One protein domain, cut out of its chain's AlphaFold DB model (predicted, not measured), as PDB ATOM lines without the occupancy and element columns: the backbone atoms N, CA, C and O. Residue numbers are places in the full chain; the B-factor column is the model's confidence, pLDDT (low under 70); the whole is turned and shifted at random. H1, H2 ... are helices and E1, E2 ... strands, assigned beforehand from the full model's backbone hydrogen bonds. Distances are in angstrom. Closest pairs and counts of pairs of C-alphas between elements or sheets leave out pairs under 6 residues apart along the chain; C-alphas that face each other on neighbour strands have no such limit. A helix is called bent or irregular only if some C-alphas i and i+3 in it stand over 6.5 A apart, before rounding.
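Overview. This is residues 277 to 310, 319 to 396 and 412 to 452 of the 1035 residues of the protein "F-box domain-containing protein" of Oryza sativa subsp. indica (UniProt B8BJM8). The chain is wound in loosely stacked turns: strands that run the same way stand in a row along one side, E3, E4 and E5 toward one end and E1 and E2 toward the other, with residues 361 to 362 between, and helices H3, H4 and H5 make a second layer behind them. H1 and the long link before it lie at the end away from E5. The printed part has 153 residues with five named helices and five named strands, in the order E1 H1 H2 E2 H3 H4 E3 E4 H5 E5; the sheets E3 E4 E5 and E1 E2 are parallel, and the class is mixed, with under half of the residues in named elements. It is compact, with a radius of gyration of the C-alphas of 15.5 A, and spans 47 by 36 by 25 A.

Along the chain. E3 is residues 386 to 390, 12.9 A long, E4 420 to 424, 13.1 A, and E5 445 to 448, ending at C-alpha 448 at (20.996, -28.814, -23.277). H5, 429 to 439, is 14.9 A long. H4, 363 to 378, is 18.8 A long and irregular, with C-alphas 369 and 372 8.5 A apart and a kink of 105 degrees near residue 370. H3 is 342 to 347, H2 323 to 326 and H1 305 to 308. E1, 278 to 282, is 13.8 A long and begins at C-alpha 278 at (25.513, -11.349, -41.361); E2 is 331 to 334.

Arrangement. In the sheet E3 E4 E5, E4 is the inner strand; N 388 and O 421 are 2.8 A apart, and N 446 and O 420 2.9 A. H4 and H5 on one face make two layers, helices over a sheet. H5 lies over E4 and E5 at a height over the sheet of 9.3 A, along the strands. E4, H5, E5 form a strand-helix-strand unit, two parallel neighbours joined through a helix, with a right-handed crossover. The closest C-alphas of H4 and E3 are those of Glu 363 and Ile 390, 5.6 A apart. Residues 361 to 362 pair, parallel, with residues 388 to 389 of E3. H4 and H5 are near each other, with 7 pairs of C-alphas within 10 A. H4 touches H3 with residues 372 to 376 alone, closest at the C-alphas of Gly 344 and Ala 372, 6.4 A. H3 touches H2, closest at the C-alphas of Leu 323 and Asp 346, 6.2 A. E1 and E2 are parallel, N 281 and O 333 being 2.8 A apart. E2 and E3 are apart. Every O i to N i+4 pair is within hydrogen-bond range in H3 and H5, and 6 of 12 in H4; H1 and H2 are too short for such a pair.

Size, cuts and confidence. The C-alphas farthest apart, of Glu 302 and Gln 452, are 50.9 A apart. Residues 311 to 318 and 397 to 411 are not printed, with C-alpha gaps of 14.6 A and 31.5 A. The links E1 to H1 and H3 to H4 are long. The mean pLDDT of the printed part is 73.8, and 60 residues are under 70, among them 292 to 310 and 439 to 452.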
ATOM      1  N   VAL A 277      23.901  -9.253 -44.627       92.50
ATOM      2  CA  VAL A 277      23.281 -10.558 -44.361       92.50
ATOM      3  C   VAL A 277      23.706 -11.076 -42.995       92.50
ATOM      4  O   VAL A 277      22.895 -11.703 -42.310       92.50
ATOM      5  N   GLU A 278      24.944 -10.805 -42.587       92.31
ATOM      6  CA  GLU A 278      25.513 -11.349 -41.361       92.31
ATOM      7  C   GLU A 278      26.559 -10.439 -40.717       92.31
ATOM      8  O   GLU A 278      27.427  -9.909 -41.411       92.31
ATOM      9  N   ALA A 279      26.538 -10.353 -39.383       93.19
ATOM     10  CA  ALA A 279      27.673  -9.850 -38.620       93.19
ATOM     11  C   ALA A 279      28.011 -10.710 -37.392       93.19
ATOM     12  O   ALA A 279      27.133 -11.279 -36.735       93.19
ATOM     13  N   SER A 280      29.304 -10.761 -37.074       92.81
ATOM     14  CA  SER A 280      29.852 -11.291 -35.823       92.81
ATOM     15  C   SER A 280      30.637 -10.187 -35.125       92.81
ATOM     16  O   SER A 280      31.596  -9.663 -35.694       92.81
ATOM     17  N   VAL A 281      30.230  -9.836 -33.905       91.69
ATOM     18  CA  VAL A 281      30.910  -8.849 -33.064       91.69
ATOM     19  C   VAL A 281      31.282  -9.483 -31.725       91.69
ATOM     20  O   VAL A 281      30.445 -10.093 -31.051       91.69
ATOM     21  N   ARG A 282      32.557  -9.355 -31.344       89.88
ATOM     22  CA  ARG A 282      33.026  -9.576 -29.967       89.88
ATOM     23  C   ARG A 282      34.216  -8.674 -29.667       89.88
ATOM     24  O   ARG A 282      35.299  -9.087 -30.083       89.88
ATOM     25  N   PRO A 283      34.071  -7.561 -28.929       84.38
ATOM     26  CA  PRO A 283      35.203  -6.755 -28.456       84.38
ATOM     27  C   PRO A 283      36.222  -7.593 -27.658       84.38
ATOM     28  O   PRO A 283      35.941  -8.747 -27.304       84.38
ATOM     29  N   HIS A 284      37.432  -7.094 -27.418       86.00
ATOM     30  CA  HIS A 284      38.339  -7.712 -26.446       86.00
ATOM     31  C   HIS A 284      37.833  -7.501 -25.011       86.00
ATOM     32  O   HIS A 284      36.831  -6.825 -24.822       86.00
ATOM     33  N   GLN A 285      38.445  -8.155 -24.022       77.88
ATOM     34  CA  GLN A 285      38.084  -7.917 -22.615       77.88
ATOM     35  C   GLN A 285      38.530  -6.497 -22.197       77.88
ATOM     36  O   GLN A 285      37.769  -5.766 -21.583       77.88
ATOM     37  N   ASP A 286      39.722  -6.105 -22.648       75.38
ATOM     38  CA  ASP A 286      40.339  -4.794 -22.498       75.38
ATOM     39  C   ASP A 286      39.872  -3.949 -23.702       75.38
ATOM     40  O   ASP A 286      40.479  -3.955 -24.770       75.38
ATOM     41  N   CYS A 287      38.683  -3.353 -23.592       80.31
ATOM     42  CA  CYS A 287      38.074  -2.497 -24.615       80.31
ATOM     43  C   CYS A 287      37.370  -1.333 -23.918       80.31
ATOM     44  O   CYS A 287      36.495  -1.557 -23.086       80.31
ATOM     45  N   ASP A 288      37.745  -0.106 -24.274       78.19
ATOM     46  CA  ASP A 288      37.495   1.126 -23.508       78.19
ATOM     47  C   ASP A 288      36.008   1.514 -23.405       78.19
ATOM     48  O   ASP A 288      35.632   2.359 -22.599       78.19
ATOM     49  N   ASP A 289      35.130   0.843 -24.154       76.81
ATOM     50  CA  ASP A 289      33.678   0.901 -23.963       76.81
ATOM     51  C   ASP A 289      33.212  -0.067 -22.847       76.81
ATOM     52  O   ASP A 289      32.300  -0.884 -23.039       76.81
ATOM     53  N   TRP A 290      33.855   0.027 -21.679       75.50
ATOM     54  CA  TRP A 290      33.531  -0.683 -20.433       75.50
ATOM     55  C   TRP A 290      33.146   0.307 -19.325       75.50
ATOM     56  O   TRP A 290      33.418   1.501 -19.423       75.50
ATOM     57  N   CYS A 291      32.481  -0.165 -18.270       70.19
ATOM     58  CA  CYS A 291      32.188   0.667 -17.100       70.19
ATOM     59  C   CYS A 291      32.048  -0.188 -15.836       70.19
ATOM     60  O   CYS A 291      31.249  -1.122 -15.803       70.19
ATOM     61  N   SER A 292      32.769   0.178 -14.774       66.88
ATOM     62  CA  SER A 292      32.618  -0.401 -13.432       66.88
ATOM     63  C   SER A 292      31.271  -0.072 -12.782       66.88
ATOM     64  O   SER A 292      30.750  -0.862 -12.000       66.88
ATOM     65  N   ASN A 293      30.717   1.104 -13.093       63.25
ATOM     66  CA  ASN A 293      29.608   1.703 -12.354       63.25
ATOM     67  C   ASN A 293      28.223   1.275 -12.883       63.25
ATOM     68  O   ASN A 293      27.291   1.161 -12.092       63.25
ATOM     69  N   THR A 294      28.048   1.023 -14.193       64.50
ATOM     70  CA  THR A 294      26.771   0.503 -14.738       64.50
ATOM     71  C   THR A 294      26.940  -0.404 -15.957       64.50
ATOM     72  O   THR A 294      27.599  -0.037 -16.920       64.50
ATOM     73  N   TYR A 295      26.199  -1.516 -16.007       62.28
ATOM     74  CA  TYR A 295      26.165  -2.430 -17.164       62.28
ATOM     75  C   TYR A 295      25.350  -1.926 -18.373       62.28
ATOM     76  O   TYR A 295      25.244  -2.621 -19.384       62.28
ATOM     77  N   THR A 296      24.730  -0.742 -18.283       60.66
ATOM     78  CA  THR A 296      23.915  -0.178 -19.378       60.66
ATOM     79  C   THR A 296      24.525   1.061 -20.032       60.66
ATOM     80  O   THR A 296      24.018   1.464 -21.075       60.66
ATOM     81  N   GLY A 297      25.573   1.659 -19.449       61.00
ATOM     82  CA  GLY A 297      26.274   2.823 -20.007       61.00
ATOM     83  C   GLY A 297      25.728   4.198 -19.603       61.00
ATOM     84  O   GLY A 297      25.654   5.091 -20.438       61.00
ATOM     85  N   ASN A 298      25.206   4.366 -18.382       63.06
ATOM     86  CA  ASN A 298      24.817   5.672 -17.809       63.06
ATOM     87  C   ASN A 298      24.958   5.572 -16.294       63.06
ATOM     88  O   ASN A 298      23.971   5.417 -15.574       63.06
ATOM     89  N   CYS A 299      26.199   5.608 -15.830       68.94
ATOM     90  CA  CYS A 299      26.477   6.040 -14.472       68.94
ATOM     91  C   CYS A 299      26.101   7.518 -14.295       68.94
ATOM     92  O   CYS A 299      25.831   8.230 -15.260       68.94
ATOM     93  N   GLU A 300      26.079   7.958 -13.042       65.75
ATOM     94  CA  GLU A 300      25.890   9.364 -12.647       65.75
ATOM     95  C   GLU A 300      27.234  10.129 -12.617       65.75
ATOM     96  O   GLU A 300      27.303  11.283 -12.210       65.75
ATOM     97  N   ASP A 301      28.299   9.452 -13.043       68.12
ATOM     98  CA  ASP A 301      29.686   9.894 -13.139       68.12
ATOM     99  C   ASP A 301      29.932  10.485 -14.538       68.12
ATOM    100  O   ASP A 301      30.077   9.739 -15.509       68.12
ATOM    101  N   GLU A 302      29.909  11.821 -14.635       63.78
ATOM    102  CA  GLU A 302      30.026  12.573 -15.898       63.78
ATOM    103  C   GLU A 302      31.408  12.423 -16.562       63.78
ATOM    104  O   GLU A 302      31.502  12.494 -17.789       63.78
ATOM    105  N   ASP A 303      32.453  12.135 -15.777       63.53
ATOM    106  CA  ASP A 303      33.816  11.869 -16.258       63.53
ATOM    107  C   ASP A 303      33.988  10.417 -16.761       63.53
ATOM    108  O   ASP A 303      35.070  10.028 -17.214       63.53
ATOM    109  N   CYS A 304      32.934   9.587 -16.726       67.12
ATOM    110  CA  CYS A 304      33.013   8.196 -17.163       67.12
ATOM    111  C   CYS A 304      33.149   8.062 -18.686       67.12
ATOM    112  O   CYS A 304      32.177   7.921 -19.442       67.12
ATOM    113  N   ASP A 305      34.407   7.993 -19.106       65.50
ATOM    114  CA  ASP A 305      34.871   7.832 -20.477       65.50
ATOM    115  C   ASP A 305      34.169   6.702 -21.249       65.50
ATOM    116  O   ASP A 305      33.891   6.836 -22.441       65.50
ATOM    117  N   GLY A 306      33.834   5.590 -20.590       67.19
ATOM    118  CA  GLY A 306      33.120   4.470 -21.211       67.19
ATOM    119  C   GLY A 306      31.634   4.741 -21.481       67.19
ATOM    120  O   GLY A 306      31.092   4.255 -22.477       67.19
ATOM    121  N   CYS A 307      30.963   5.518 -20.621       65.00
ATOM    122  CA  CYS A 307      29.528   5.810 -20.737       65.00
ATOM    123  C   CYS A 307      29.240   7.005 -21.648       65.00
ATOM    124  O   CYS A 307      28.342   6.933 -22.489       65.00
ATOM    125  N   HIS A 308      29.992   8.093 -21.474       60.59
ATOM    126  CA  HIS A 308      29.764   9.357 -22.177       60.59
ATOM    127  C   HIS A 308      30.635   9.484 -23.433       60.59
ATOM    128  O   HIS A 308      30.188  10.046 -24.435       60.59
ATOM    129  N   GLY A 309      31.825   8.872 -23.410       58.97
ATOM    130  CA  GLY A 309      32.839   8.998 -24.453       58.97
ATOM    131  C   GLY A 309      33.586  10.327 -24.383       58.97
ATOM    132  O   GLY A 309      33.001  11.368 -24.087       58.97
ATOM    133  N   MET A 310      34.859  10.315 -24.786       53.31
ATOM    134  CA  MET A 310      35.504  11.524 -25.301       53.31
ATOM    135  C   MET A 310      34.582  12.158 -26.352       53.31
ATOM    136  O   MET A 310      34.131  11.475 -27.277       53.31
ATOM    137  N   ASN A 319      23.281   9.188 -31.446       63.09
ATOM    138  CA  ASN A 319      23.225   8.086 -32.406       63.09
ATOM    139  C   ASN A 319      23.709   6.758 -31.809       63.09
ATOM    140  O   ASN A 319      24.676   6.703 -31.055       63.09
ATOM    141  N   CYS A 320      23.079   5.672 -32.252       73.81
ATOM    142  CA  CYS A 320      23.533   4.304 -32.018       73.81
ATOM    143  C   CYS A 320      24.849   4.036 -32.772       73.81
ATOM    144  O   CYS A 320      24.916   4.262 -33.982       73.81
ATOM    145  N   VAL A 321      25.873   3.547 -32.069       79.00
ATOM    146  CA  VAL A 321      27.253   3.422 -32.558       79.00
ATOM    147  C   VAL A 321      27.424   2.210 -33.469       79.00
ATOM    148  O   VAL A 321      28.000   2.328 -34.547       79.00
ATOM    149  N   LEU A 322      26.934   1.040 -33.057       85.94
ATOM    150  CA  LEU A 322      27.205  -0.235 -33.723       85.94
ATOM    151  C   LEU A 322      25.909  -0.949 -34.134       85.94
ATOM    152  O   LEU A 322      25.747  -1.297 -35.307       85.94
ATOM    153  N   LEU A 323      24.958  -1.156 -33.217       85.12
ATOM    154  CA  LEU A 323      23.732  -1.919 -33.496       85.12
ATOM    155  C   LEU A 323      22.858  -1.277 -34.592       85.12
ATOM    156  O   LEU A 323      22.186  -1.997 -35.335       85.12
ATOM    157  N   GLY A 324      22.920   0.047 -34.761       83.62
ATOM    158  CA  GLY A 324      22.253   0.782 -35.838       83.62
ATOM    159  C   GLY A 324      22.736   0.349 -37.226       83.62
ATOM    160  O   GLY A 324      21.919  -0.010 -38.081       83.62
ATOM    161  N   GLY A 325      24.055   0.272 -37.427       84.38
ATOM    162  CA  GLY A 325      24.669  -0.258 -38.649       84.38
ATOM    163  C   GLY A 325      24.353  -1.736 -38.900       84.38
ATOM    164  O   GLY A 325      24.213  -2.156 -40.053       84.38
ATOM    165  N   LEU A 326      24.171  -2.510 -37.824       89.00
ATOM    166  CA  LEU A 326      23.856  -3.944 -37.853       89.00
ATOM    167  C   LEU A 326      22.366  -4.284 -38.040       89.00
ATOM    168  O   LEU A 326      22.050  -5.441 -38.319       89.00
ATOM    169  N   SER A 327      21.454  -3.317 -37.901       88.81
ATOM    170  CA  SER A 327      19.987  -3.513 -37.878       88.81
ATOM    171  C   SER A 327      19.407  -4.293 -39.074       88.81
ATOM    172  O   SER A 327      18.419  -5.019 -38.947       88.81
ATOM    173  N   GLU A 328      20.048  -4.185 -40.239       89.50
ATOM    174  CA  GLU A 328      19.644  -4.829 -41.494       89.50
ATOM    175  C   GLU A 328      20.049  -6.317 -41.582       89.50
ATOM    176  O   GLU A 328      19.572  -7.046 -42.462       89.50
ATOM    177  N   ALA A 329      20.918  -6.781 -40.676       91.56
ATOM    178  CA  ALA A 329      21.478  -8.125 -40.693       91.56
ATOM    179  C   ALA A 329      20.423  -9.217 -40.464       91.56
ATOM    180  O   ALA A 329      19.494  -9.109 -39.664       91.56
ATOM    181  N   LYS A 330      20.621 -10.353 -41.135       91.25
ATOM    182  CA  LYS A 330      19.727 -11.519 -41.075       91.25
ATOM    183  C   LYS A 330      20.237 -12.607 -40.118       91.25
ATOM    184  O   LYS A 330      19.516 -13.579 -39.862       91.25
ATOM    185  N   SER A 331      21.471 -12.444 -39.639       89.56
ATOM    186  CA  SER A 331      22.247 -13.309 -38.746       89.56
ATOM    187  C   SER A 331      23.143 -12.408 -37.891       89.56
ATOM    188  O   SER A 331      23.993 -11.713 -38.444       89.56
ATOM    189  N   LEU A 332      22.960 -12.400 -36.572       92.75
ATOM    190  CA  LEU A 332      23.830 -11.679 -35.643       92.75
ATOM    191  C   LEU A 332      24.416 -12.614 -34.588       92.75
ATOM    192  O   LEU A 332      23.780 -13.574 -34.131       92.75
ATOM    193  N   LYS A 333      25.650 -12.295 -34.206       92.69
ATOM    194  CA  LYS A 333      26.367 -12.849 -33.064       92.69
ATOM    195  C   LYS A 333      26.993 -11.692 -32.299       92.69
ATOM    196  O   LYS A 333      27.881 -11.039 -32.835       92.69
ATOM    197  N   LEU A 334      26.515 -11.457 -31.080       89.44
ATOM    198  CA  LEU A 334      26.942 -10.365 -30.209       89.44
ATOM    199  C   LEU A 334      27.435 -10.992 -28.903       89.44
ATOM    200  O   LEU A 334      26.643 -11.458 -28.084       89.44
ATOM    201  N   ILE A 335      28.752 -11.087 -28.747       87.62
ATOM    202  CA  ILE A 335      29.384 -11.664 -27.555       87.62
ATOM    203  C   ILE A 335      30.198 -10.568 -26.878       87.62
ATOM    204  O   ILE A 335      30.909  -9.849 -27.568       87.62
ATOM    205  N   ALA A 336      30.136 -10.458 -25.559       81.31
ATOM    206  CA  ALA A 336      30.919  -9.496 -24.786       81.31
ATOM    207  C   ALA A 336      31.419 -10.131 -23.483       81.31
ATOM    208  O   ALA A 336      30.879 -11.152 -23.045       81.31
ATOM    209  N   GLY A 337      32.456  -9.536 -22.889       75.88
ATOM    210  CA  GLY A 337      32.719  -9.686 -21.459       75.88
ATOM    211  C   GLY A 337      31.616  -8.998 -20.639       75.88
ATOM    212  O   GLY A 337      30.857  -8.207 -21.198       75.88
ATOM    213  N   PRO A 338      31.490  -9.308 -19.341       64.94
ATOM    214  CA  PRO A 338      30.402  -8.798 -18.507       64.94
ATOM    215  C   PRO A 338      30.498  -7.286 -18.236       64.94
ATOM    216  O   PRO A 338      29.468  -6.639 -18.119       64.94
ATOM    217  N   GLU A 339      31.708  -6.725 -18.195       69.50
ATOM    218  CA  GLU A 339      31.980  -5.298 -17.928       69.50
ATOM    219  C   GLU A 339      31.849  -4.394 -19.172       69.50
ATOM    220  O   GLU A 339      31.886  -3.170 -19.060       69.50
ATOM    221  N   ILE A 340      31.692  -4.976 -20.370       75.75
ATOM    222  CA  ILE A 340      31.683  -4.237 -21.642       75.75
ATOM    223  C   ILE A 340      30.265  -3.763 -21.961       75.75
ATOM    224  O   ILE A 340      29.364  -4.569 -22.212       75.75
ATOM    225  N   ILE A 341      30.079  -2.449 -22.024       75.44
ATOM    226  CA  ILE A 341      28.751  -1.825 -22.024       75.44
ATOM    227  C   ILE A 341      28.205  -1.496 -23.409       75.44
ATOM    228  O   ILE A 341      26.995  -1.323 -23.532       75.44
ATOM    229  N   ILE A 342      29.035  -1.463 -24.460       77.94
ATOM    230  CA  ILE A 342      28.652  -0.930 -25.785       77.94
ATOM    231  C   ILE A 342      27.325  -1.477 -26.341       77.94
ATOM    232  O   ILE A 342      26.524  -0.719 -26.885       77.94
ATOM    233  N   PHE A 343      27.034  -2.774 -26.165       79.69
ATOM    234  CA  PHE A 343      25.754  -3.350 -26.596       79.69
ATOM    235  C   PHE A 343      24.570  -2.902 -25.722       79.69
ATOM    236  O   PHE A 343      23.470  -2.737 -26.241       79.69
ATOM    237  N   GLY A 344      24.769  -2.718 -24.415       74.50
ATOM    238  CA  GLY A 344      23.761  -2.186 -23.495       74.50
ATOM    239  C   GLY A 344      23.452  -0.715 -23.780       74.50
ATOM    240  O   GLY A 344      22.279  -0.358 -23.906       74.50
ATOM    241  N   SER A 345      24.496   0.093 -23.989       76.44
ATOM    242  CA  SER A 345      24.400   1.502 -24.385       76.44
ATOM    243  C   SER A 345      23.615   1.658 -25.691       76.44
ATOM    244  O   SER A 345      22.653   2.425 -25.756       76.44
ATOM    245  N   ASP A 346      23.959   0.870 -26.716       78.56
ATOM    246  CA  ASP A 346      23.294   0.913 -28.021       78.56
ATOM    247  C   ASP A 346      21.818   0.488 -27.977       78.56
ATOM    248  O   ASP A 346      21.003   1.004 -28.747       78.56
ATOM    249  N   LEU A 347      21.440  -0.436 -27.086       77.62
ATOM    250  CA  LEU A 347      20.059  -0.924 -26.997       77.62
ATOM    251  C   LEU A 347      19.063   0.129 -26.506       77.62
ATOM    252  O   LEU A 347      17.866  -0.033 -26.734       77.62
ATOM    253  N   ARG A 348      19.526   1.230 -25.910       74.31
ATOM    254  CA  ARG A 348      18.676   2.380 -25.552       74.31
ATOM    255  C   ARG A 348      18.086   3.070 -26.772       74.31
ATOM    256  O   ARG A 348      16.932   3.486 -26.742       74.31
ATOM    257  N   TRP A 349      18.839   3.104 -27.871       75.06
ATOM    258  CA  TRP A 349      18.373   3.592 -29.170       75.06
ATOM    259  C   TRP A 349      17.402   2.621 -29.863       75.06
ATOM    260  O   TRP A 349      16.940   2.902 -30.968       75.06
ATOM    261  N   CYS A 350      17.079   1.492 -29.218       67.50
ATOM    262  CA  CYS A 350      16.013   0.565 -29.593       67.50
ATOM    263  C   CYS A 350      16.010   0.157 -31.094       67.50
ATOM    264  O   CYS A 350      14.971   0.231 -31.764       67.50
ATOM    265  N   PRO A 351      17.161  -0.258 -31.670       77.88
ATOM    266  CA  PRO A 351      17.298  -0.488 -33.108       77.88
ATOM    267  C   PRO A 351      16.416  -1.647 -33.599       77.88
ATOM    268  O   PRO A 351      16.520  -2.778 -33.131       77.88
ATOM    269  N   MET A 352      15.563  -1.382 -34.594       83.62
ATOM    270  CA  MET A 352      14.636  -2.379 -35.144       83.62
ATOM    271  C   MET A 352      15.337  -3.399 -36.050       83.62
ATOM    272  O   MET A 352      15.616  -3.139 -37.224       83.62
ATOM    273  N   PHE A 353      15.513  -4.618 -35.544       85.56
ATOM    274  CA  PHE A 353      16.124  -5.752 -36.236       85.56
ATOM    275  C   PHE A 353      15.147  -6.447 -37.210       85.56
ATOM    276  O   PHE A 353      14.922  -7.659 -37.174       85.56
ATOM    277  N   SER A 354      14.548  -5.667 -38.116       86.44
ATOM    278  CA  SER A 354      13.434  -6.059 -39.005       86.44
ATOM    279  C   SER A 354      13.684  -7.294 -39.887       86.44
ATOM    280  O   SER A 354      12.741  -7.966 -40.307       86.44
ATOM    281  N   LYS A 355      14.952  -7.608 -40.176       88.44
ATOM    282  CA  LYS A 355      15.387  -8.741 -41.012       88.44
ATOM    283  C   LYS A 355      16.016  -9.880 -40.204       88.44
ATOM    284  O   LYS A 355      16.283 -10.949 -40.771       88.44
ATOM    285  N   LEU A 356      16.248  -9.679 -38.905       90.50
ATOM    286  CA  LEU A 356      17.000 -10.591 -38.054       90.50
ATOM    287  C   LEU A 356      16.179 -11.823 -37.715       90.50
ATOM    288  O   LEU A 356      15.324 -11.823 -36.835       90.50
ATOM    289  N   LYS A 357      16.506 -12.932 -38.372       89.06
ATOM    290  CA  LYS A 357      15.919 -14.224 -38.011       89.06
ATOM    291  C   LYS A 357      16.729 -14.917 -36.932       89.06
ATOM    292  O   LYS A 357      16.240 -15.902 -36.399       89.06
ATOM    293  N   ASN A 358      17.969 -14.510 -36.653       86.38
ATOM    294  CA  ASN A 358      18.897 -15.347 -35.895       86.38
ATOM    295  C   ASN A 358      19.879 -14.589 -35.015       86.38
ATOM    296  O   ASN A 358      20.838 -14.013 -35.521       86.38
ATOM    297  N   LEU A 359      19.715 -14.747 -33.706       89.81
ATOM    298  CA  LEU A 359      20.558 -14.135 -32.693       89.81
ATOM    299  C   LEU A 359      21.454 -15.171 -31.993       89.81
ATOM    300  O   LEU A 359      21.261 -16.391 -32.108       89.81
ATOM    301  N   LEU A 360      22.496 -14.682 -31.327       89.62
ATOM    302  CA  LEU A 360      23.437 -15.455 -30.528       89.62
ATOM    303  C   LEU A 360      24.080 -14.496 -29.515       89.62
ATOM    304  O   LEU A 360      24.745 -13.551 -29.940       89.62
ATOM    305  N   LEU A 361      23.878 -14.765 -28.224       86.12
ATOM    306  CA  LEU A 361      24.366 -13.986 -27.082       86.12
ATOM    307  C   LEU A 361      25.075 -14.900 -26.062       86.12
ATOM    308  O   LEU A 361      24.930 -16.125 -26.114       86.12
ATOM    309  N   ASN A 362      25.797 -14.304 -25.115       85.38
ATOM    310  CA  ASN A 362      26.294 -14.947 -23.890       85.38
ATOM    311  C   ASN A 362      25.817 -14.181 -22.641       85.38
ATOM    312  O   ASN A 362      24.928 -13.335 -22.741       85.38
ATOM    313  N   GLU A 363      26.381 -14.503 -21.476       81.50
ATOM    314  CA  GLU A 363      26.006 -13.992 -20.147       81.50
ATOM    315  C   GLU A 363      25.672 -12.488 -20.028       81.50
ATOM    316  O   GLU A 363      24.735 -12.175 -19.298       81.50
ATOM    317  N   TRP A 364      26.325 -11.566 -20.757       82.31
ATOM    318  CA  TRP A 364      26.059 -10.114 -20.634       82.31
ATOM    319  C   TRP A 364      24.580  -9.730 -20.818       82.31
ATOM    320  O   TRP A 364      24.088  -8.815 -20.167       82.31
ATOM    321  N   CYS A 365      23.829 -10.450 -21.662       75.50
ATOM    322  CA  CYS A 365      22.421 -10.129 -21.928       75.50
ATOM    323  C   CYS A 365      21.455 -10.489 -20.780       75.50
ATOM    324  O   CYS A 365      20.266 -10.168 -20.855       75.50
ATOM    325  N   LEU A 366      21.954 -11.179 -19.748       73.69
ATOM    326  CA  LEU A 366      21.202 -11.597 -18.563       73.69
ATOM    327  C   LEU A 366      21.286 -10.574 -17.421       73.69
ATOM    328  O   LEU A 366      20.427 -10.585 -16.537       73.69
ATOM    329  N   LEU A 367      22.306  -9.708 -17.455       68.75
ATOM    330  CA  LEU A 367      22.547  -8.649 -16.475       68.75
ATOM    331  C   LEU A 367      21.357  -7.678 -16.406       68.75
ATOM    332  O   LEU A 367      20.557  -7.575 -17.345       68.75
ATOM    333  N   SER A 368      21.226  -6.985 -15.270       66.94
ATOM    334  CA  SER A 368      20.120  -6.057 -14.987       66.94
ATOM    335  C   SER A 368      18.742  -6.683 -15.267       66.94
ATOM    336  O   SER A 368      17.943  -6.167 -16.051       66.94
ATOM    337  N   ASN A 369      18.475  -7.836 -14.643       66.94
ATOM    338  CA  ASN A 369      17.200  -8.561 -14.718       66.94
ATOM    339  C   ASN A 369      16.690  -8.817 -16.154       66.94
ATOM    340  O   ASN A 369      15.517  -8.590 -16.465       66.94
ATOM    341  N   PHE A 370      17.572  -9.346 -17.015       75.19
ATOM    342  CA  PHE A 370      17.294  -9.705 -18.415       75.19
ATOM    343  C   PHE A 370      16.883  -8.518 -19.316       75.19
ATOM    344  O   PHE A 370      16.354  -8.736 -20.409       75.19
ATOM    345  N   TRP A 371      17.131  -7.263 -18.906       80.25
ATOM    346  CA  TRP A 371      16.700  -6.059 -19.635       80.25
ATOM    347  C   TRP A 371      17.152  -6.045 -21.102       80.25
ATOM    348  O   TRP A 371      16.338  -5.794 -21.996       80.25
ATOM    349  N   ALA A 372      18.423  -6.370 -21.358       77.88
ATOM    350  CA  ALA A 372      18.991  -6.378 -22.704       77.88
ATOM    351  C   ALA A 372      18.377  -7.487 -23.571       77.88
ATOM    352  O   ALA A 372      18.031  -7.257 -24.731       77.88
ATOM    353  N   LEU A 373      18.183  -8.683 -23.001       82.38
ATOM    354  CA  LEU A 373      17.536  -9.791 -23.696       82.38
ATOM    355  C   LEU A 373      16.070  -9.483 -24.037       82.38
ATOM    356  O   LEU A 373      15.640  -9.768 -25.153       82.38
ATOM    357  N   ALA A 374      15.319  -8.874 -23.114       79.75
ATOM    358  CA  ALA A 374      13.947  -8.433 -23.359       79.75
ATOM    359  C   ALA A 374      13.882  -7.402 -24.501       79.75
ATOM    360  O   ALA A 374      13.118  -7.598 -25.444       79.75
ATOM    361  N   CYS A 375      14.744  -6.377 -24.466       82.88
ATOM    362  CA  CYS A 375      14.820  -5.340 -25.500       82.88
ATOM    363  C   CYS A 375      15.097  -5.922 -26.898       82.88
ATOM    364  O   CYS A 375      14.362  -5.651 -27.848       82.88
ATOM    365  N   ILE A 376      16.102  -6.798 -27.049       83.94
ATOM    366  CA  ILE A 376      16.389  -7.377 -28.373       83.94
ATOM    367  C   ILE A 376      15.220  -8.251 -28.865       83.94
ATOM    368  O   ILE A 376      14.947  -8.278 -30.066       83.94
ATOM    369  N   LEU A 377      14.515  -8.958 -27.972       82.75
ATOM    370  CA  LEU A 377      13.358  -9.787 -28.337       82.75
ATOM    371  C   LEU A 377      12.153  -8.957 -28.804       82.75
ATOM    372  O   LEU A 377      11.547  -9.321 -29.813       82.75
ATOM    373  N   GLU A 378      11.857  -7.838 -28.135       84.69
ATOM    374  CA  GLU A 378      10.844  -6.856 -28.561       84.69
ATOM    375  C   GLU A 378      11.168  -6.302 -29.960       84.69
ATOM    376  O   GLU A 378      10.316  -6.277 -30.849       84.69
ATOM    377  N   HIS A 379      12.432  -5.927 -30.188       84.94
ATOM    378  CA  HIS A 379      12.882  -5.255 -31.411       84.94
ATOM    379  C   HIS A 379      13.242  -6.202 -32.575       84.94
ATOM    380  O   HIS A 379      13.651  -5.741 -33.644       84.94
ATOM    381  N   SER A 380      13.044  -7.520 -32.422       87.88
ATOM    382  CA  SER A 380      13.336  -8.546 -33.444       87.88
ATOM    383  C   SER A 380      12.073  -9.295 -33.915       87.88
ATOM    384  O   SER A 380      11.954 -10.506 -33.700       87.88
ATOM    385  N   PRO A 381      11.121  -8.642 -34.610       85.31
ATOM    386  CA  PRO A 381       9.788  -9.197 -34.884       85.31
ATOM    387  C   PRO A 381       9.771 -10.451 -35.775       85.31
ATOM    388  O   PRO A 381       8.773 -11.167 -35.792       85.31
ATOM    389  N   VAL A 382      10.860 -10.763 -36.489       87.75
ATOM    390  CA  VAL A 382      10.984 -11.962 -37.348       87.75
ATOM    391  C   VAL A 382      11.964 -13.013 -36.808       87.75
ATOM    392  O   VAL A 382      12.399 -13.894 -37.565       87.75
ATOM    393  N   LEU A 383      12.334 -12.932 -35.524       85.06
ATOM    394  CA  LEU A 383      13.320 -13.813 -34.903       85.06
ATOM    395  C   LEU A 383      12.856 -15.278 -34.888       85.06
ATOM    396  O   LEU A 383      11.825 -15.622 -34.333       85.06
ATOM    397  N   ARG A 384      13.673 -16.158 -35.471       85.50
ATOM    398  CA  ARG A 384      13.508 -17.623 -35.558       85.50
ATOM    399  C   ARG A 384      14.577 -18.394 -34.778       85.50
ATOM    400  O   ARG A 384      14.767 -19.578 -35.035       85.50
ATOM    401  N   LYS A 385      15.374 -17.699 -33.962       81.81
ATOM    402  CA  LYS A 385      16.420 -18.278 -33.109       81.81
ATOM    403  C   LYS A 385      16.876 -17.314 -32.046       81.81
ATOM    404  O   LYS A 385      17.409 -16.248 -32.370       81.81
ATOM    405  N   LEU A 386      16.883 -17.820 -30.824       84.81
ATOM    406  CA  LEU A 386      17.744 -17.335 -29.762       84.81
ATOM    407  C   LEU A 386      18.694 -18.456 -29.326       84.81
ATOM    408  O   LEU A 386      18.288 -19.586 -29.050       84.81
ATOM    409  N   THR A 387      19.985 -18.146 -29.252       82.69
ATOM    410  CA  THR A 387      20.991 -19.029 -28.654       82.69
ATOM    411  C   THR A 387      21.756 -18.261 -27.595       82.69
ATOM    412  O   THR A 387      22.334 -17.222 -27.897       82.69
ATOM    413  N   LEU A 388      21.732 -18.791 -26.376       79.62
ATOM    414  CA  LEU A 388      22.421 -18.281 -25.202       79.62
ATOM    415  C   LEU A 388      23.555 -19.257 -24.879       79.62
ATOM    416  O   LEU A 388      23.301 -20.431 -24.603       79.62
ATOM    417  N   GLN A 389      24.799 -18.799 -24.955       82.94
ATOM    418  CA  GLN A 389      25.976 -19.585 -24.594       82.94
ATOM    419  C   GLN A 389      26.514 -19.088 -23.255       82.94
ATOM    420  O   GLN A 389      27.032 -17.984 -23.201       82.94
ATOM    421  N   ILE A 390      26.393 -19.897 -22.205       75.56
ATOM    422  CA  ILE A 390      26.726 -19.517 -20.830       75.56
ATOM    423  C   ILE A 390      28.029 -20.193 -20.392       75.56
ATOM    424  O   ILE A 390      28.200 -21.414 -20.527       75.56
ATOM    425  N   SER A 391      28.962 -19.381 -19.899       65.50
ATOM    426  CA  SER A 391      30.273 -19.800 -19.395       65.50
ATOM    427  C   SER A 391      30.206 -20.338 -17.940       65.50
ATOM    428  O   SER A 391      29.132 -20.445 -17.358       65.50
ATOM    429  N   LYS A 392      31.331 -20.786 -17.359       52.97
ATOM    430  CA  LYS A 392      31.440 -21.218 -15.934       52.97
ATOM    431  C   LYS A 392      32.000 -20.097 -15.049       52.97
ATOM    432  O   LYS A 392      31.827 -20.107 -13.838       52.97
ATOM    433  N   GLU A 393      32.647 -19.142 -15.693       49.12
ATOM    434  CA  GLU A 393      33.264 -17.944 -15.157       49.12
ATOM    435  C   GLU A 393      32.187 -16.948 -14.667       49.12
ATOM    436  O   GLU A 393      32.356 -16.327 -13.625       49.12
ATOM    437  N   ALA A 394      31.006 -16.919 -15.305       46.03
ATOM    438  CA  ALA A 394      29.836 -16.120 -14.902       46.03
ATOM    439  C   ALA A 394      29.233 -16.455 -13.511       46.03
ATOM    440  O   ALA A 394      28.264 -15.823 -13.087       46.03
ATOM    441  N   LYS A 395      29.770 -17.453 -12.794       46.56
ATOM    442  CA  LYS A 395      29.254 -17.904 -11.491       46.56
ATOM    443  C   LYS A 395      29.502 -16.924 -10.344       46.56
ATOM    444  O   LYS A 395      28.749 -16.978  -9.381       46.56
ATOM    445  N   SER A 396      30.523 -16.070 -10.409       47.00
ATOM    446  CA  SER A 396      30.840 -15.105  -9.341       47.00
ATOM    447  C   SER A 396      29.959 -13.853  -9.381       47.00
ATOM    448  O   SER A 396      29.539 -13.374  -8.336       47.00
ATOM    449  N   ALA A 412       6.332  -7.474 -26.333       61.28
ATOM    450  CA  ALA A 412       5.979  -8.335 -27.455       61.28
ATOM    451  C   ALA A 412       7.158  -9.263 -27.786       61.28
ATOM    452  O   ALA A 412       8.311  -8.942 -27.507       61.28
ATOM    453  N   ILE A 413       6.874 -10.415 -28.394       67.94
ATOM    454  CA  ILE A 413       7.879 -11.389 -28.842       67.94
ATOM    455  C   ILE A 413       7.501 -11.843 -30.251       67.94
ATOM    456  O   ILE A 413       6.319 -11.941 -30.578       67.94
ATOM    457  N   SER A 414       8.491 -12.151 -31.090       72.19
ATOM    458  CA  SER A 414       8.231 -12.753 -32.398       72.19
ATOM    459  C   SER A 414       7.481 -14.086 -32.280       72.19
ATOM    460  O   SER A 414       8.020 -15.070 -31.775       72.19
ATOM    461  N   GLU A 415       6.292 -14.159 -32.882       70.06
ATOM    462  CA  GLU A 415       5.545 -15.404 -33.142       70.06
ATOM    463  C   GLU A 415       6.337 -16.449 -33.960       70.06
ATOM    464  O   GLU A 415       5.958 -17.618 -34.062       70.06
ATOM    465  N   HIS A 416       7.461 -16.048 -34.560       73.75
ATOM    466  CA  HIS A 416       8.358 -16.933 -35.287       73.75
ATOM    467  C   HIS A 416       9.439 -17.592 -34.400       73.75
ATOM    468  O   HIS A 416      10.165 -18.461 -34.901       73.75
ATOM    469  N   LEU A 417       9.561 -17.225 -33.114       75.25
ATOM    470  CA  LEU A 417      10.612 -17.699 -32.202       75.25
ATOM    471  C   LEU A 417      10.280 -19.086 -31.635       75.25
ATOM    472  O   LEU A 417       9.826 -19.244 -30.505       75.25
ATOM    473  N   LYS A 418      10.483 -20.120 -32.455       65.88
ATOM    474  CA  LYS A 418       9.989 -21.475 -32.162       65.88
ATOM    475  C   LYS A 418      10.855 -22.290 -31.196       65.88
ATOM    476  O   LYS A 418      10.358 -23.288 -30.671       65.88
ATOM    477  N   VAL A 419      12.113 -21.913 -30.949       68.25
ATOM    478  CA  VAL A 419      12.981 -22.549 -29.945       68.25
ATOM    479  C   VAL A 419      13.877 -21.504 -29.247       68.25
ATOM    480  O   VAL A 419      14.205 -20.456 -29.796       68.25
ATOM    481  N   VAL A 420      14.302 -21.800 -28.012       77.31
ATOM    482  CA  VAL A 420      15.391 -21.080 -27.324       77.31
ATOM    483  C   VAL A 420      16.436 -22.069 -26.813       77.31
ATOM    484  O   VAL A 420      16.100 -23.125 -26.270       77.31
ATOM    485  N   LYS A 421      17.715 -21.742 -27.027       75.88
ATOM    486  CA  LYS A 421      18.827 -22.706 -27.005       75.88
ATOM    487  C   LYS A 421      19.866 -22.298 -25.978       75.88
ATOM    488  O   LYS A 421      20.676 -21.419 -26.253       75.88
ATOM    489  N   VAL A 422      19.822 -22.926 -24.803       75.12
ATOM    490  CA  VAL A 422      20.739 -22.626 -23.694       75.12
ATOM    491  C   VAL A 422      21.862 -23.658 -23.678       75.12
ATOM    492  O   VAL A 422      21.631 -24.842 -23.421       75.12
ATOM    493  N   HIS A 423      23.080 -23.210 -23.983       76.06
ATOM    494  CA  HIS A 423      24.298 -24.016 -23.937       76.06
ATOM    495  C   HIS A 423      25.062 -23.671 -22.672       76.06
ATOM    496  O   HIS A 423      25.360 -22.507 -22.434       76.06
ATOM    497  N   CYS A 424      25.384 -24.680 -21.878       58.78
ATOM    498  CA  CYS A 424      26.047 -24.514 -20.594       58.78
ATOM    499  C   CYS A 424      27.043 -25.663 -20.365       58.78
ATOM    500  O   CYS A 424      26.878 -26.762 -20.913       58.78
ATOM    501  N   LYS A 425      28.105 -25.389 -19.593       63.78
ATOM    502  CA  LYS A 425      29.096 -26.395 -19.160       63.78
ATOM    503  C   LYS A 425      28.468 -27.336 -18.114       63.78
ATOM    504  O   LYS A 425      28.525 -28.552 -18.266       63.78
ATOM    505  N   GLU A 426      27.798 -26.751 -17.122       62.78
ATOM    506  CA  GLU A 426      27.027 -27.381 -16.038       62.78
ATOM    507  C   GLU A 426      25.609 -26.768 -16.020       62.78
ATOM    508  O   GLU A 426      25.388 -25.747 -16.661       62.78
ATOM    509  N   VAL A 427      24.641 -27.351 -15.301       61.22
ATOM    510  CA  VAL A 427      23.356 -26.671 -15.020       61.22
ATOM    511  C   VAL A 427      23.327 -26.296 -13.551       61.22
ATOM    512  O   VAL A 427      23.309 -27.178 -12.695       61.22
ATOM    513  N   ASP A 428      23.309 -24.996 -13.309       62.16
ATOM    514  CA  ASP A 428      23.320 -24.335 -12.011       62.16
ATOM    515  C   ASP A 428      22.077 -23.442 -11.846       62.16
ATOM    516  O   ASP A 428      21.143 -23.468 -12.656       62.16
ATOM    517  N   GLU A 429      22.053 -22.656 -10.771       65.06
ATOM    518  CA  GLU A 429      20.950 -21.755 -10.451       65.06
ATOM    519  C   GLU A 429      20.748 -20.654 -11.504       65.06
ATOM    520  O   GLU A 429      19.610 -20.275 -11.774       65.06
ATOM    521  N   VAL A 430      21.811 -20.183 -12.168       67.88
ATOM    522  CA  VAL A 430      21.701 -19.185 -13.246       67.88
ATOM    523  C   VAL A 430      20.987 -19.801 -14.447       67.88
ATOM    524  O   VAL A 430      20.013 -19.234 -14.944       67.88
ATOM    525  N   VAL A 431      21.372 -21.012 -14.866       69.50
ATOM    526  CA  VAL A 431      20.661 -21.736 -15.935       69.50
ATOM    527  C   VAL A 431      19.206 -22.045 -15.548       69.50
ATOM    528  O   VAL A 431      18.322 -22.005 -16.410       69.50
ATOM    529  N   TYR A 432      18.921 -22.281 -14.264       68.38
ATOM    530  CA  TYR A 432      17.554 -22.433 -13.759       68.38
ATOM    531  C   TYR A 432      16.755 -21.116 -13.778       68.38
ATOM    532  O   TYR A 432      15.614 -21.117 -14.239       68.38
ATOM    533  N   LYS A 433      17.349 -19.981 -13.375       70.38
ATOM    534  CA  LYS A 433      16.753 -18.633 -13.466       70.38
ATOM    535  C   LYS A 433      16.416 -18.273 -14.922       70.38
ATOM    536  O   LYS A 433      15.281 -17.878 -15.192       70.38
ATOM    537  N   ILE A 434      17.330 -18.520 -15.872       73.06
ATOM    538  CA  ILE A 434      17.078 -18.377 -17.323       73.06
ATOM    539  C   ILE A 434      15.896 -19.257 -17.762       73.06
ATOM    540  O   ILE A 434      14.976 -18.782 -18.430       73.06
ATOM    541  N   GLY A 435      15.904 -20.540 -17.383       69.06
ATOM    542  CA  GLY A 435      14.842 -21.489 -17.726       69.06
ATOM    543  C   GLY A 435      13.473 -21.065 -17.194       69.06
ATOM    544  O   GLY A 435      12.491 -21.097 -17.938       69.06
ATOM    545  N   LYS A 436      13.411 -20.608 -15.938       71.88
ATOM    546  CA  LYS A 436      12.200 -20.087 -15.290       71.88
ATOM    547  C   LYS A 436      11.680 -18.838 -16.006       71.88
ATOM    548  O   LYS A 436      10.501 -18.810 -16.338       71.88
ATOM    549  N   TRP A 437      12.539 -17.854 -16.296       76.00
ATOM    550  CA  TRP A 437      12.152 -16.623 -17.004       76.00
ATOM    551  C   TRP A 437      11.572 -16.922 -18.391       76.00
ATOM    552  O   TRP A 437      10.428 -16.556 -18.664       76.00
ATOM    553  N   LEU A 438      12.302 -17.682 -19.218       72.12
ATOM    554  CA  LEU A 438      11.863 -18.078 -20.561       72.12
ATOM    555  C   LEU A 438      10.562 -18.900 -20.549       72.12
ATOM    556  O   LEU A 438       9.747 -18.768 -21.460       72.12
ATOM    557  N   SER A 439      10.334 -19.712 -19.512       68.12
ATOM    558  CA  SER A 439       9.081 -20.470 -19.356       68.12
ATOM    559  C   SER A 439       7.870 -19.565 -19.093       68.12
ATOM    560  O   SER A 439       6.750 -19.960 -19.395       68.12
ATOM    561  N   THR A 440       8.060 -18.335 -18.595       68.19
ATOM    562  CA  THR A 440       6.958 -17.358 -18.452       68.19
ATOM    563  C   THR A 440       6.538 -16.689 -19.765       68.19
ATOM    564  O   THR A 440       5.639 -15.847 -19.743       68.19
ATOM    565  N   LEU A 441       7.189 -17.045 -20.880       68.00
ATOM    566  CA  LEU A 441       6.966 -16.493 -22.220       68.00
ATOM    567  C   LEU A 441       6.274 -17.497 -23.173       68.00
ATOM    568  O   LEU A 441       6.110 -17.194 -24.349       68.00
ATOM    569  N   ASP A 442       5.916 -18.690 -22.678       61.19
ATOM    570  CA  ASP A 442       5.323 -19.823 -23.426       61.19
ATOM    571  C   ASP A 442       6.170 -20.344 -24.614       61.19
ATOM    572  O   ASP A 442       5.678 -20.930 -25.579       61.19
ATOM    573  N   ILE A 443       7.495 -20.153 -24.552       65.38
ATOM    574  CA  ILE A 443       8.430 -20.592 -25.599       65.38
ATOM    575  C   ILE A 443       9.029 -21.959 -25.255       65.38
ATOM    576  O   ILE A 443       9.395 -22.240 -24.113       65.38
ATOM    577  N   LYS A 444       9.231 -22.807 -26.270       58.03
ATOM    578  CA  LYS A 444       9.866 -24.125 -26.133       58.03
ATOM    579  C   LYS A 444      11.368 -24.021 -25.824       58.03
ATOM    580  O   LYS A 444      12.219 -24.120 -26.714       58.03
ATOM    581  N   VAL A 445      11.697 -23.845 -24.546       62.94
ATOM    582  CA  VAL A 445      13.076 -23.827 -24.036       62.94
ATOM    583  C   VAL A 445      13.705 -25.214 -24.143       62.94
ATOM    584  O   VAL A 445      13.137 -26.212 -23.706       62.94
ATOM    585  N   LEU A 446      14.916 -25.282 -24.691       62.19
ATOM    586  CA  LEU A 446      15.688 -26.512 -24.809       62.19
ATOM    587  C   LEU A 446      17.051 -26.336 -24.128       62.19
ATOM    588  O   LEU A 446      18.065 -26.052 -24.766       62.19
ATOM    589  N   ILE A 447      17.042 -26.520 -22.801       61.81
ATOM    590  CA  ILE A 447      18.243 -26.621 -21.958       61.81
ATOM    591  C   ILE A 447      18.963 -27.929 -22.289       61.81
ATOM    592  O   ILE A 447      18.346 -28.986 -22.458       61.81
ATOM    593  N   LYS A 448      20.283 -27.843 -22.456       53.66
ATOM    594  CA  LYS A 448      20.996 -28.814 -23.277       53.66
ATOM    595  C   LYS A 448      22.395 -29.097 -22.664       53.66
ATOM    596  O   LYS A 448      23.366 -28.377 -22.878       53.66
ATOM    597  N   ARG A 449      22.429 -30.123 -21.789       41.38
ATOM    598  CA  ARG A 449      23.540 -30.509 -20.877       41.38
ATOM    599  C   ARG A 449      24.713 -31.244 -21.552       41.38
ATOM    600  O   ARG A 449      24.505 -31.986 -22.515       41.38
ATOM    601  N   ARG A 450      25.909 -31.100 -20.953       40.62
ATOM    602  CA  ARG A 450      27.023 -32.080 -20.927       40.62
ATOM    603  C   ARG A 450      26.743 -33.121 -19.827       40.62
ATOM    604  O   ARG A 450      26.309 -32.740 -18.746       40.62
ATOM    605  N   ASN A 451      27.011 -34.401 -20.095       32.12
ATOM    606  CA  ASN A 451      26.904 -35.523 -19.144       32.12
ATOM    607  C   ASN A 451      28.196 -36.385 -19.227       32.12
ATOM    608  O   ASN A 451      28.867 -36.328 -20.251       32.12
ATOM    609  N   GLN A 452      28.491 -37.231 -18.229       36.41
ATOM    610  CA  GLN A 452      29.583 -38.243 -18.199       36.41
ATOM    611  C   GLN A 452      29.015 -39.630 -17.788       36.41
ATOM    612  O   GLN A 452      27.902 -39.661 -17.255       36.41
TER     613      GLN A 452